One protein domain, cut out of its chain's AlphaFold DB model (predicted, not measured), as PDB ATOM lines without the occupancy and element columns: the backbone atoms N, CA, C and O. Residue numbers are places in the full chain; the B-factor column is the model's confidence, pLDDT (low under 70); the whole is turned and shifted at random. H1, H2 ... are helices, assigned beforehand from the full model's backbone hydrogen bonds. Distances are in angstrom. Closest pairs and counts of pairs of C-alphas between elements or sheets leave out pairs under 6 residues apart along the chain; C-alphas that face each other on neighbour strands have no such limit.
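This is residues 91 to 190 of the 204 residues of an uncharacterized protein of Polyporus arcularius HHB13444 (UniProt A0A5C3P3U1). The long helix H3 runs along much of a loose rod, with H1 and H4 lengthwise beside opposite ends of it and H2 slanting across H1 at one end. The 100 printed residues, with four named helices in the order H1 to H4 and no named strand, are all helix in class; the radius of gyration of the C-alphas is 16.0 A and the spans are 53 by 23 by 18 A.

H3, residues 140 to 163, touches H1, residues 91 to 108, with residues 143 to 154 alone; the closest C-alphas, Leu 108 and Cys 154, are 5.9 A apart. H3 and H4, residues 173 to 190, form a helical hairpin but only just touch, with 3 pairs of C-alphas within 8 A, the closest Leu 162 and Phe 176 at 7.0 A. H1, H3 and H4 form a bundle, helices side by side. H2, residues 123 to 136, touches H1 at a steep tilt of 53 degrees, the closest C-alphas being Asp 96 and Ala 129, 5.0 A. In H1 to H4 every O i to N i+4 pair is within hydrogen-bond range.

H3 measures 34.5 A, H1 25.8 A, H4 25.7 A and H2 19.1 A. H1 begins at C-alpha 91 (208.223, 179.244, 178.848); H4 ends at C-alpha 190 (199.024, 158.884, 191.487).

The printed part has no cut; the H1 to H2 link is long. Residues 111 to 115 and 189 to 190 have pLDDT under 70.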
ATOM      1  N   SER A  91     209.066 179.999 179.782       87.19
ATOM      2  CA  SER A  91     208.223 179.244 178.848       87.19
ATOM      3  C   SER A  91     208.308 177.723 179.020       87.19
ATOM      4  O   SER A  91     207.316 177.028 178.802       87.19
ATOM      5  N   ALA A  92     209.469 177.189 179.415       86.06
ATOM      6  CA  ALA A  92     209.621 175.761 179.693       86.06
ATOM      7  C   ALA A  92     208.900 175.379 180.993       86.06
ATOM      8  O   ALA A  92     208.200 174.371 181.032       86.06
ATOM      9  N   ILE A  93     208.998 176.233 182.014       87.00
ATOM     10  CA  ILE A  93     208.295 176.064 183.290       87.00
ATOM     11  C   ILE A  93     206.776 176.114 183.078       87.00
ATOM     12  O   ILE A  93     206.052 175.282 183.620       87.00
ATOM     13  N   ASP A  94     206.281 177.046 182.262       90.00
ATOM     14  CA  ASP A  94     204.853 177.152 181.951       90.00
ATOM     15  C   ASP A  94     204.344 175.924 181.175       90.00
ATOM     16  O   ASP A  94     203.234 175.440 181.419       90.00
ATOM     17  N   ALA A  95     205.162 175.372 180.273       91.56
ATOM     18  CA  ALA A  95     204.840 174.138 179.564       91.56
ATOM     19  C   ALA A  95     204.766 172.930 180.513       91.56
ATOM     20  O   ALA A  95     203.823 172.138 180.416       91.56
ATOM     21  N   ASP A  96     205.711 172.817 181.448       91.31
ATOM     22  CA  ASP A  96     205.728 171.772 182.475       91.31
ATOM     23  C   ASP A  96     204.541 171.916 183.439       91.31
ATOM     24  O   ASP A  96     203.851 170.934 183.723       91.31
ATOM     25  N   TYR A  97     204.203 173.141 183.842       91.12
ATOM     26  CA  TYR A  97     203.010 173.435 184.639       91.12
ATOM     27  C   TYR A  97     201.726 173.003 183.914       91.12
ATOM     28  O   TYR A  97     200.872 172.309 184.473       91.12
ATOM     29  N   ALA A  98     201.596 173.347 182.629       92.62
ATOM     30  CA  ALA A  98     200.453 172.956 181.811       92.62
ATOM     31  C   ALA A  98     200.387 171.441 181.561       92.62
ATOM     32  O   ALA A  98     199.289 170.902 181.380       92.62
ATOM     33  N   LEU A  99     201.532 170.756 181.514       92.81
ATOM     34  CA  LEU A  99     201.616 169.302 181.402       92.81
ATOM     35  C   LEU A  99     201.107 168.643 182.683       92.81
ATOM     36  O   LEU A  99     200.224 167.793 182.601       92.81
ATOM     37  N   VAL A 100     201.586 169.073 183.855       92.06
ATOM     38  CA  VAL A 100     201.142 168.522 185.144       92.06
ATOM     39  C   VAL A 100     199.647 168.760 185.346       92.06
ATOM     40  O   VAL A 100     198.918 167.818 185.650       92.06
ATOM     41  N   ARG A 101     199.153 169.971 185.065       91.81
ATOM     42  CA  ARG A 101     197.719 170.286 185.134       91.81
ATOM     43  C   ARG A 101     196.870 169.363 184.253       91.81
ATOM     44  O   ARG A 101     195.832 168.873 184.691       91.81
ATOM     45  N   ARG A 102     197.297 169.117 183.010       90.81
ATOM     46  CA  ARG A 102     196.597 168.203 182.091       90.81
ATOM     47  C   ARG A 102     196.619 166.762 182.594       90.81
ATOM     48  O   ARG A 102     195.595 166.094 182.508       90.81
ATOM     49  N   SER A 103     197.742 166.313 183.148       90.06
ATOM     50  CA  SER A 103     197.866 164.980 183.743       90.06
ATOM     51  C   SER A 103     196.937 164.797 184.944       90.06
ATOM     52  O   SER A 103     196.233 163.796 185.004       90.06
ATOM     53  N   VAL A 104     196.870 165.774 185.857       89.38
ATOM     54  CA  VAL A 104     195.951 165.752 187.012       89.38
ATOM     55  C   VAL A 104     194.504 165.647 186.542       89.38
ATOM     56  O   VAL A 104     193.767 164.774 186.995       89.38
ATOM     57  N   LYS A 105     194.116 166.475 185.566       88.75
ATOM     58  CA  LYS A 105     192.773 166.417 184.988       88.75
ATOM     59  C   LYS A 105     192.486 165.047 184.361       88.75
ATOM     60  O   LYS A 105     191.444 164.467 184.637       88.75
ATOM     61  N   ALA A 106     193.404 164.504 183.564       87.44
ATOM     62  CA  ALA A 106     193.233 163.195 182.928       87.44
ATOM     63  C   ALA A 106     193.117 162.040 183.942       87.44
ATOM     64  O   ALA A 106     192.404 161.072 183.691       87.44
ATOM     65  N   LEU A 107     193.793 162.136 185.091       85.94
ATOM     66  CA  LEU A 107     193.721 161.134 186.157       85.94
ATOM     67  C   LEU A 107     192.401 161.184 186.934       85.94
ATOM     68  O   LEU A 107     191.875 160.127 187.282       85.94
ATOM     69  N   LEU A 108     191.888 162.390 187.197       84.81
ATOM     70  CA  LEU A 108     190.723 162.632 188.056       84.81
ATOM     71  C   LEU A 108     189.398 162.778 187.292       84.81
ATOM     72  O   LEU A 108     188.350 162.931 187.915       84.81
ATOM     73  N   THR A 109     189.410 162.718 185.958       83.38
ATOM     74  CA  THR A 109     188.180 162.770 185.155       83.38
ATOM     75  C   THR A 109     187.504 161.388 185.140       83.38
ATOM     76  O   THR A 109     188.100 160.431 184.643       83.38
ATOM     77  N   PRO A 110     186.265 161.252 185.651       70.44
ATOM     78  CA  PRO A 110     185.574 159.966 185.783       70.44
ATOM     79  C   PRO A 110     184.889 159.486 184.492       70.44
ATOM     80  O   PRO A 110     184.137 158.518 184.540       70.44
ATOM     81  N   GLU A 111     185.110 160.153 183.352       66.50
ATOM     82  CA  GLU A 111     184.367 159.903 182.105       66.50
ATOM     83  C   GLU A 111     184.544 158.475 181.568       66.50
ATOM     84  O   GLU A 111     183.611 157.958 180.969       66.50
ATOM     85  N   ASN A 112     185.659 157.798 181.875       60.72
ATOM     86  CA  ASN A 112     185.895 156.400 181.502       60.72
ATOM     87  C   ASN A 112     186.472 155.624 182.698       60.72
ATOM     88  O   ASN A 112     187.688 155.506 182.856       60.72
ATOM     89  N   MET A 113     185.605 155.134 183.592       65.81
ATOM     90  CA  MET A 113     186.040 154.399 184.792       65.81
ATOM     91  C   MET A 113     186.756 153.077 184.469       65.81
ATOM     92  O   MET A 113     187.599 152.641 185.257       65.81
ATOM     93  N   GLU A 114     186.465 152.477 183.314       64.00
ATOM     94  CA  GLU A 114     187.014 151.183 182.891       64.00
ATOM     95  C   GLU A 114     188.349 151.311 182.140       64.00
ATOM     96  O   GLU A 114     189.206 150.433 182.255       64.00
ATOM     97  N   ASP A 115     188.595 152.443 181.474       66.88
ATOM     98  CA  ASP A 115     189.803 152.635 180.675       66.88
ATOM     99  C   ASP A 115     190.980 153.194 181.481       66.88
ATOM    100  O   ASP A 115     190.862 154.051 182.374       66.88
ATOM    101  N   LYS A 116     192.181 152.727 181.124       71.56
ATOM    102  CA  LYS A 116     193.438 153.300 181.614       71.56
ATOM    103  C   LYS A 116     193.479 154.788 181.229       71.56
ATOM    104  O   LYS A 116     193.245 155.110 180.065       71.56
ATOM    105  N   PRO A 117     193.805 155.706 182.161       72.25
ATOM    106  CA  PRO A 117     193.861 157.125 181.836       72.25
ATOM    107  C   PRO A 117     194.913 157.356 180.756       72.25
ATOM    108  O   PRO A 117     196.071 156.951 180.907       72.25
ATOM    109  N   VAL A 118     194.519 158.028 179.679       79.44
ATOM    110  CA  VAL A 118     195.448 158.445 178.632       79.44
ATOM    111  C   VAL A 118     196.235 159.637 179.164       79.44
ATOM    112  O   VAL A 118     195.770 160.776 179.159       79.44
ATOM    113  N   LEU A 119     197.426 159.358 179.687       83.75
ATOM    114  CA  LEU A 119     198.327 160.397 180.163       83.75
ATOM    115  C   LEU A 119     198.997 161.103 178.976       83.75
ATOM    116  O   LEU A 119     199.417 160.441 178.025       83.75
ATOM    117  N   PRO A 120     199.171 162.436 179.035       84.50
ATOM    118  CA  PRO A 120     199.813 163.198 177.962       84.50
ATOM    119  C   PRO A 120     201.320 162.916 177.843       84.50
ATOM    120  O   PRO A 120     201.961 163.347 176.887       84.50
ATOM    121  N   ALA A 121     201.907 162.245 178.836       87.88
ATOM    122  CA  ALA A 121     203.323 161.944 178.921       87.88
ATOM    123  C   ALA A 121     203.573 160.713 179.805       87.88
ATOM    124  O   ALA A 121     202.687 160.249 180.522       87.88
ATOM    125  N   THR A 122     204.806 160.206 179.776       88.88
ATOM    126  CA  THR A 122     205.265 159.162 180.697       88.88
ATOM    127  C   THR A 122     205.290 159.667 182.140       88.88
ATOM    128  O   THR A 122     205.492 160.859 182.388       88.88
ATOM    129  N   TYR A 123     205.129 158.755 183.102       86.56
ATOM    130  CA  TYR A 123     205.129 159.099 184.528       86.56
ATOM    131  C   TYR A 123     206.423 159.810 184.950       86.56
ATOM    132  O   TYR A 123     206.361 160.852 185.590       86.56
ATOM    133  N   GLU A 124     207.580 159.335 184.477       88.06
ATOM    134  CA  GLU A 124     208.891 159.966 184.712       88.06
ATOM    135  C   GLU A 124     208.961 161.420 184.226       88.06
ATOM    136  O   GLU A 124     209.584 162.285 184.842       88.06
ATOM    137  N   ARG A 125     208.298 161.726 183.107       89.75
ATOM    138  CA  ARG A 125     208.244 163.097 182.597       89.75
ATOM    139  C   ARG A 125     207.338 163.971 183.459       89.75
ATOM    140  O   ARG A 125     207.670 165.129 183.687       89.75
ATOM    141  N   ILE A 126     206.223 163.426 183.942       91.38
ATOM    142  CA  ILE A 126     205.288 164.137 184.823       91.38
ATOM    143  C   ILE A 126     205.930 164.389 186.194       91.38
ATOM    144  O   ILE A 126     205.844 165.505 186.700       91.38
ATOM    145  N   SER A 127     206.613 163.397 186.772       89.75
ATOM    146  CA  SER A 127     207.300 163.524 188.062       89.75
ATOM    147  C   SER A 127     208.436 164.547 187.989       89.75
ATOM    148  O   SER A 127     208.538 165.425 188.848       89.75
ATOM    149  N   ARG A 128     209.231 164.519 186.910       91.50
ATOM    150  CA  ARG A 128     210.255 165.533 186.635       91.50
ATOM    151  C   ARG A 128     209.650 166.930 186.489       91.50
ATOM    152  O   ARG A 128     210.160 167.860 187.110       91.50
ATOM    153  N   ALA A 129     208.589 167.080 185.694       90.38
ATOM    154  CA  ALA A 129     207.913 168.361 185.486       90.38
ATOM    155  C   ALA A 129     207.338 168.915 186.799       90.38
ATOM    156  O   ALA A 129     207.509 170.092 187.102       90.38
ATOM    157  N   CYS A 130     206.731 168.057 187.624       91.44
ATOM    158  CA  CYS A 130     206.234 168.430 188.946       91.44
ATOM    159  C   CYS A 130     207.370 168.937 189.844       91.44
ATOM    160  O   CYS A 130     207.274 170.022 190.417       91.44
ATOM    161  N   ARG A 131     208.494 168.209 189.897       90.62
ATOM    162  CA  ARG A 131     209.669 168.633 190.665       90.62
ATOM    163  C   ARG A 131     210.220 169.972 190.174       90.62
ATOM    164  O   ARG A 131     210.511 170.819 191.009       90.62
ATOM    165  N   ALA A 132     210.347 170.174 188.863       88.94
ATOM    166  CA  ALA A 132     210.840 171.431 188.299       88.94
ATOM    167  C   ALA A 132     209.921 172.612 188.669       88.94
ATOM    168  O   ALA A 132     210.375 173.640 189.163       88.94
ATOM    169  N   VAL A 133     208.608 172.440 188.532       90.44
ATOM    170  CA  VAL A 133     207.618 173.473 188.867       90.44
ATOM    171  C   VAL A 133     207.614 173.826 190.361       90.44
ATOM    172  O   VAL A 133     207.504 175.000 190.719       90.44
ATOM    173  N   VAL A 134     207.727 172.832 191.243       91.00
ATOM    174  CA  VAL A 134     207.678 173.051 192.696       91.00
ATOM    175  C   VAL A 134     209.015 173.570 193.223       91.00
ATOM    176  O   VAL A 134     209.039 174.575 193.927       91.00
ATOM    177  N   ALA A 135     210.119 172.902 192.885       87.69
ATOM    178  CA  ALA A 135     211.428 173.177 193.471       87.69
ATOM    179  C   ALA A 135     212.179 174.321 192.780       87.69
ATOM    180  O   ALA A 135     212.882 175.066 193.455       87.69
ATOM    181  N   GLU A 136     212.055 174.467 191.457       84.69
ATOM    182  CA  GLU A 136     212.801 175.488 190.703       84.69
ATOM    183  C   GLU A 136     211.972 176.761 190.498       84.69
ATOM    184  O   GLU A 136     212.508 177.863 190.583       84.69
ATOM    185  N   ALA A 137     210.662 176.628 190.255       83.81
ATOM    186  CA  ALA A 137     209.786 177.769 189.976       83.81
ATOM    187  C   ALA A 137     208.971 178.269 191.180       83.81
ATOM    188  O   ALA A 137     208.332 179.316 191.078       83.81
ATOM    189  N   GLY A 138     208.940 177.527 192.294       85.31
ATOM    190  CA  GLY A 138     208.208 177.909 193.508       85.31
ATOM    191  C   GLY A 138     206.684 177.974 193.349       85.31
ATOM    192  O   GLY A 138     206.001 178.519 194.209       85.31
ATOM    193  N   ARG A 139     206.112 177.416 192.272       87.31
ATOM    194  CA  ARG A 139     204.663 177.474 191.979       87.31
ATOM    195  C   ARG A 139     203.889 176.281 192.551       87.31
ATOM    196  O   ARG A 139     202.916 175.820 191.954       87.31
ATOM    197  N   GLY A 140     204.340 175.759 193.690       88.06
ATOM    198  CA  GLY A 140     203.734 174.590 194.331       88.06
ATOM    199  C   GLY A 140     202.323 174.852 194.857       88.06
ATOM    200  O   GLY A 140     201.454 174.003 194.690       88.06
ATOM    201  N   GLU A 141     202.077 176.042 195.407       90.31
ATOM    202  CA  GLU A 141     200.770 176.440 195.951       90.31
ATOM    203  C   GLU A 141     199.673 176.408 194.880       90.31
ATOM    204  O   GLU A 141     198.684 175.696 195.018       90.31
ATOM    205  N   GLY A 142     199.904 177.052 193.730       89.31
ATOM    206  CA  GLY A 142     198.932 177.021 192.637       89.31
ATOM    207  C   GLY A 142     198.703 175.616 192.069       89.31
ATOM    208  O   GLY A 142     197.645 175.332 191.518       89.31
ATOM    209  N   LEU A 143     199.686 174.719 192.178       89.88
ATOM    210  CA  LEU A 143     199.532 173.329 191.751       89.88
ATOM    211  C   LEU A 143     198.709 172.522 192.768       89.88
ATOM    212  O   LEU A 143     197.867 171.721 192.366       89.88
ATOM    213  N   TYR A 144     198.897 172.786 194.062       91.62
ATOM    214  CA  TYR A 144     198.072 172.245 195.139       91.62
ATOM    215  C   TYR A 144     196.605 172.662 194.992       91.62
ATOM    216  O   TYR A 144     195.730 171.797 195.007       91.62
ATOM    217  N   ASP A 145     196.334 173.947 194.750       92.88
ATOM    218  CA  ASP A 145     194.969 174.455 194.559       92.88
ATOM    219  C   ASP A 145     194.272 173.804 193.363       92.88
ATOM    220  O   ASP A 145     193.098 173.438 193.436       92.88
ATOM    221  N   ILE A 146     195.005 173.588 192.266       90.69
ATOM    222  CA  ILE A 146     194.484 172.863 191.103       90.69
ATOM    223  C   ILE A 146     194.130 171.426 191.476       90.69
ATOM    224  O   ILE A 146     193.040 170.972 191.140       90.69
ATOM    225  N   VAL A 147     195.030 170.700 192.145       90.81
ATOM    226  CA  VAL A 147     194.772 169.308 192.543       90.81
ATOM    227  C   VAL A 147     193.563 169.236 193.472       90.81
ATOM    228  O   VAL A 147     192.690 168.399 193.260       90.81
ATOM    229  N   LYS A 148     193.472 170.145 194.446       92.81
ATOM    230  CA  LYS A 148     192.339 170.248 195.368       92.81
ATOM    231  C   LYS A 148     191.025 170.484 194.621       92.81
ATOM    232  O   LYS A 148     190.081 169.720 194.800       92.81
ATOM    233  N   MET A 149     190.979 171.477 193.734       92.62
ATOM    234  CA  MET A 149     189.783 171.798 192.951       92.62
ATOM    235  C   MET A 149     189.362 170.636 192.033       92.62
ATOM    236  O   MET A 149     188.174 170.342 191.899       92.62
ATOM    237  N   GLU A 150     190.313 169.971 191.371       90.19
ATOM    238  CA  GLU A 150     190.009 168.812 190.521       90.19
ATOM    239  C   GLU A 150     189.525 167.610 191.349       90.19
ATOM    240  O   GLU A 150     188.638 166.882 190.901       90.19
ATOM    241  N   LEU A 151     190.039 167.427 192.570       90.50
ATOM    242  CA  LEU A 151     189.578 166.390 193.493       90.50
ATOM    243  C   LEU A 151     188.145 166.656 193.968       90.50
ATOM    244  O   LEU A 151     187.302 165.769 193.879       90.50
ATOM    245  N   GLU A 152     187.849 167.883 194.403       92.25
ATOM    246  CA  GLU A 152     186.497 168.309 194.786       92.25
ATOM    247  C   GLU A 152     185.511 168.120 193.624       92.25
ATOM    248  O   GLU A 152     184.420 167.574 193.799       92.25
ATOM    249  N   ARG A 153     185.920 168.484 192.400       91.00
ATOM    250  CA  ARG A 153     185.125 168.250 191.188       91.00
ATOM    251  C   ARG A 153     184.895 166.764 190.924       91.00
ATOM    252  O   ARG A 153     183.780 166.385 190.555       91.00
ATOM    253  N   CYS A 154     185.928 165.936 191.066       89.19
ATOM    254  CA  CYS A 154     185.845 164.490 190.885       89.19
ATOM    255  C   CYS A 154     184.833 163.889 191.867       89.19
ATOM    256  O   CYS A 154     183.871 163.252 191.436       89.19
ATOM    257  N   VAL A 155     184.981 164.186 193.161       89.81
ATOM    258  CA  VAL A 155     184.080 163.723 194.226       89.81
ATOM    259  C   VAL A 155     182.646 164.171 193.957       89.81
ATOM    260  O   VAL A 155     181.751 163.331 193.914       89.81
ATOM    261  N   GLY A 156     182.424 165.455 193.661       90.25
ATOM    262  CA  GLY A 156     181.084 165.966 193.360       90.25
ATOM    263  C   GLY A 156     180.474 165.393 192.072       90.25
ATOM    264  O   GLY A 156     179.256 165.413 191.896       90.25
ATOM    265  N   THR A 157     181.291 164.889 191.142       88.69
ATOM    266  CA  THR A 157     180.806 164.180 189.946       88.69
ATOM    267  C   THR A 157     180.415 162.746 190.287       88.69
ATOM    268  O   THR A 157     179.333 162.306 189.903       88.69
ATOM    269  N   VAL A 158     181.255 162.040 191.048       87.06
ATOM    270  CA  VAL A 158     180.984 160.679 191.534       87.06
ATOM    271  C   VAL A 158     179.718 160.648 192.390       87.06
ATOM    272  O   VAL A 158     178.873 159.778 192.185       87.06
ATOM    273  N   GLU A 159     179.552 161.621 193.287       89.38
ATOM    274  CA  GLU A 159     178.358 161.803 194.116       89.38
ATOM    275  C   GLU A 159     177.103 161.975 193.255       89.38
ATOM    276  O   GLU A 159     176.155 161.202 193.380       89.38
ATOM    277  N   ARG A 160     177.111 162.925 192.311       88.81
ATOM    278  CA  ARG A 160     175.971 163.144 191.405       88.81
ATOM    279  C   ARG A 160     175.622 161.898 190.603       88.81
ATOM    280  O   ARG A 160     174.451 161.564 190.455       88.81
ATOM    281  N   GLN A 161     176.623 161.187 190.096       85.44
ATOM    282  CA  GLN A 161     176.394 159.936 189.387       85.44
ATOM    283  C   GLN A 161     175.830 158.840 190.311       85.44
ATOM    284  O   GLN A 161     175.291 157.857 189.808       85.44
ATOM    285  N   LEU A 162     176.094 158.879 191.628       84.38
ATOM    286  CA  LEU A 162     175.634 157.869 192.601       84.38
ATOM    287  C   LEU A 162     174.183 158.150 192.982       84.38
ATOM    288  O   LEU A 162     173.366 157.239 192.969       84.38
ATOM    289  N   VAL A 163     173.858 159.417 193.240       86.88
ATOM    290  CA  VAL A 163     172.494 159.874 193.546       86.88
ATOM    291  C   VAL A 163     171.544 159.627 192.372       86.88
ATOM    292  O   VAL A 163     170.400 159.237 192.577       86.88
ATOM    293  N   ASN A 164     172.021 159.811 191.139       85.94
ATOM    294  CA  ASN A 164     171.226 159.592 189.928       85.94
ATOM    295  C   ASN A 164     171.212 158.127 189.451       85.94
ATOM    296  O   ASN A 164     170.699 157.852 188.364       85.94
ATOM    297  N   ALA A 165     171.804 157.188 190.197       82.44
ATOM    298  CA  ALA A 165     171.780 155.781 189.814       82.44
ATOM    299  C   ALA A 165     170.343 155.219 189.914       82.44
ATOM    300  O   ALA A 165     169.628 155.532 190.866       82.44
ATOM    301  N   PRO A 166     169.898 154.390 188.952       82.25
ATOM    302  CA  PRO A 166     168.528 153.866 188.930       82.25
ATOM    303  C   PRO A 166     168.273 152.777 189.987       82.25
ATOM    304  O   PRO A 166     167.120 152.450 190.268       82.25
ATOM    305  N   GLU A 167     169.340 152.208 190.548       82.56
ATOM    306  CA  GLU A 167     169.308 151.114 191.517       82.56
ATOM    307  C   GLU A 167     168.806 151.599 192.885       82.56
ATOM    308  O   GLU A 167     169.213 152.648 193.386       82.56
ATOM    309  N   LYS A 168     167.910 150.829 193.511       80.56
ATOM    310  CA  LYS A 168     167.275 151.173 194.795       80.56
ATOM    311  C   LYS A 168     167.568 150.102 195.849       80.56
ATOM    312  O   LYS A 168     167.984 148.991 195.538       80.56
ATOM    313  N   SER A 169     167.294 150.414 197.118       80.69
ATOM    314  CA  SER A 169     167.386 149.472 198.248       80.69
ATOM    315  C   SER A 169     168.813 149.006 198.579       80.69
ATOM    316  O   SER A 169     169.556 149.790 199.153       80.69
ATOM    317  N   VAL A 170     169.209 147.767 198.275       83.25
ATOM    318  CA  VAL A 170     170.548 147.216 198.587       83.25
ATOM    319  C   VAL A 170     171.438 147.172 197.337       83.25
ATOM    320  O   VAL A 170     172.658 147.083 197.444       83.25
ATOM    321  N   GLU A 171     170.848 147.296 196.147       84.69
ATOM    322  CA  GLU A 171     171.554 147.158 194.869       84.69
ATOM    323  C   GLU A 171     172.573 148.289 194.642       84.69
ATOM    324  O   GLU A 171     173.685 148.009 194.195       84.69
ATOM    325  N   TRP A 172     172.286 149.516 195.117       86.88
ATOM    326  CA  TRP A 172     173.190 150.680 195.013       86.88
ATOM    327  C   TRP A 172     174.574 150.454 195.639       86.88
ATOM    328  O   TRP A 172     175.541 151.136 195.278       86.88
ATOM    329  N   LEU A 173     174.694 149.495 196.564       86.31
ATOM    330  CA  LEU A 173     175.957 149.170 197.217       86.31
ATOM    331  C   LEU A 173     176.984 148.614 196.214       86.31
ATOM    332  O   LEU A 173     178.188 148.845 196.360       86.31
ATOM    333  N   GLY A 174     176.528 147.934 195.158       87.06
ATOM    334  CA  GLY A 174     177.388 147.392 194.105       87.06
ATOM    335  C   GLY A 174     178.087 148.482 193.280       87.06
ATOM    336  O   GLY A 174     179.314 148.472 193.160       87.06
ATOM    337  N   PRO A 175     177.362 149.447 192.687       85.31
ATOM    338  CA  PRO A 175     177.972 150.607 192.040       85.31
ATOM    339  C   PRO A 175     178.786 151.475 192.996       85.31
ATOM    340  O   PRO A 175     179.837 151.978 192.605       85.31
ATOM    341  N   PHE A 176     178.339 151.634 194.244       86.81
ATOM    342  CA  PHE A 176     179.058 152.419 195.244       86.81
ATOM    343  C   PHE A 176     180.454 151.859 195.521       86.81
ATOM    344  O   PHE A 176     181.448 152.559 195.335       86.81
ATOM    345  N   THR A 177     180.540 150.577 195.878       89.50
ATOM    346  CA  THR A 177     181.821 149.911 196.156       89.50
ATOM    347  C   THR A 177     182.750 149.932 194.943       89.50
ATOM    348  O   THR A 177     183.933 150.238 195.089       89.50
ATOM    349  N   ARG A 178     182.220 149.718 193.727       88.06
ATOM    350  CA  ARG A 178     182.990 149.843 192.475       88.06
ATOM    351  C   ARG A 178     183.583 151.240 192.284       88.06
ATOM    352  O   ARG A 178     184.746 151.358 191.903       88.06
ATOM    353  N   ARG A 179     182.821 152.299 192.570       86.69
ATOM    354  CA  ARG A 179     183.308 153.682 192.441       86.69
ATOM    355  C   ARG A 179     184.314 154.059 193.520       86.69
ATOM    356  O   ARG A 179     185.290 154.732 193.203       86.69
ATOM    357  N   CYS A 180     184.129 153.586 194.751       87.25
ATOM    358  CA  CYS A 180     185.119 153.748 195.816       87.25
ATOM    359  C   CYS A 180     186.440 153.049 195.464       87.25
ATOM    360  O   CYS A 180     187.492 153.677 195.544       87.25
ATOM    361  N   ALA A 181     186.385 151.802 194.987       87.44
ATOM    362  CA  ALA A 181     187.571 151.056 194.564       87.44
ATOM    363  C   ALA A 181     188.281 151.718 193.370       87.44
ATOM    364  O   ALA A 181     189.510 151.803 193.331       87.44
ATOM    365  N   TRP A 182     187.519 152.236 192.398       86.94
ATOM    366  CA  TRP A 182     188.079 153.032 191.305       86.94
ATOM    367  C   TRP A 182     188.795 154.279 191.829       86.94
ATOM    368  O   TRP A 182     189.935 154.534 191.439       86.94
ATOM    369  N   PHE A 183     188.159 155.037 192.724       85.25
ATOM    370  CA  PHE A 183     188.722 156.270 193.271       85.25
ATOM    371  C   PHE A 183     190.014 156.001 194.048       85.25
ATOM    372  O   PHE A 183     191.025 156.659 193.803       85.25
ATOM    373  N   GLU A 184     190.018 154.980 194.909       86.06
ATOM    374  CA  GLU A 184     191.207 154.540 195.641       86.06
ATOM    375  C   GLU A 184     192.350 154.195 194.682       86.06
ATOM    376  O   GLU A 184     193.454 154.724 194.814       86.06
ATOM    377  N   LYS A 185     192.072 153.399 193.642       85.25
ATOM    378  CA  LYS A 185     193.070 153.047 192.626       85.25
ATOM    379  C   LYS A 185     193.658 154.282 191.942       85.25
ATOM    380  O   LYS A 185     194.853 154.303 191.657       85.25
ATOM    381  N   ARG A 186     192.851 155.314 191.672       82.56
ATOM    382  CA  ARG A 186     193.314 156.555 191.024       82.56
ATOM    383  C   ARG A 186     194.196 157.389 191.946       82.56
ATOM    384  O   ARG A 186     195.246 157.853 191.503       82.56
ATOM    385  N   VAL A 187     193.818 157.527 193.215       78.00
ATOM    386  CA  VAL A 187     194.611 158.267 194.205       78.00
ATOM    387  C   VAL A 187     195.919 157.528 194.492       78.00
ATOM    388  O   VAL A 187     196.992 158.117 194.377       78.00
ATOM    389  N   VAL A 188     195.872 156.222 194.749       77.25
ATOM    390  CA  VAL A 188     197.072 155.427 195.052       77.25
ATOM    391  C   VAL A 188     198.005 155.335 193.846       77.25
ATOM    392  O   VAL A 188     199.201 155.560 193.994       77.25
ATOM    393  N   SER A 189     197.487 155.110 192.632       64.12
ATOM    394  CA  SER A 189     198.314 155.104 191.413       64.12
ATOM    395  C   SER A 189     198.953 156.462 191.110       64.12
ATOM    396  O   SER A 189     199.940 156.510 190.375       64.12
ATOM    397  N   SER A 190     198.396 157.565 191.613       57.12
ATOM    398  CA  SER A 190     199.024 158.884 191.487       57.12
ATOM    399  C   SER A 190     200.158 159.093 192.502       57.12
ATOM    400  O   SER A 190     201.118 159.801 192.195       57.12
TER     401      SER A 190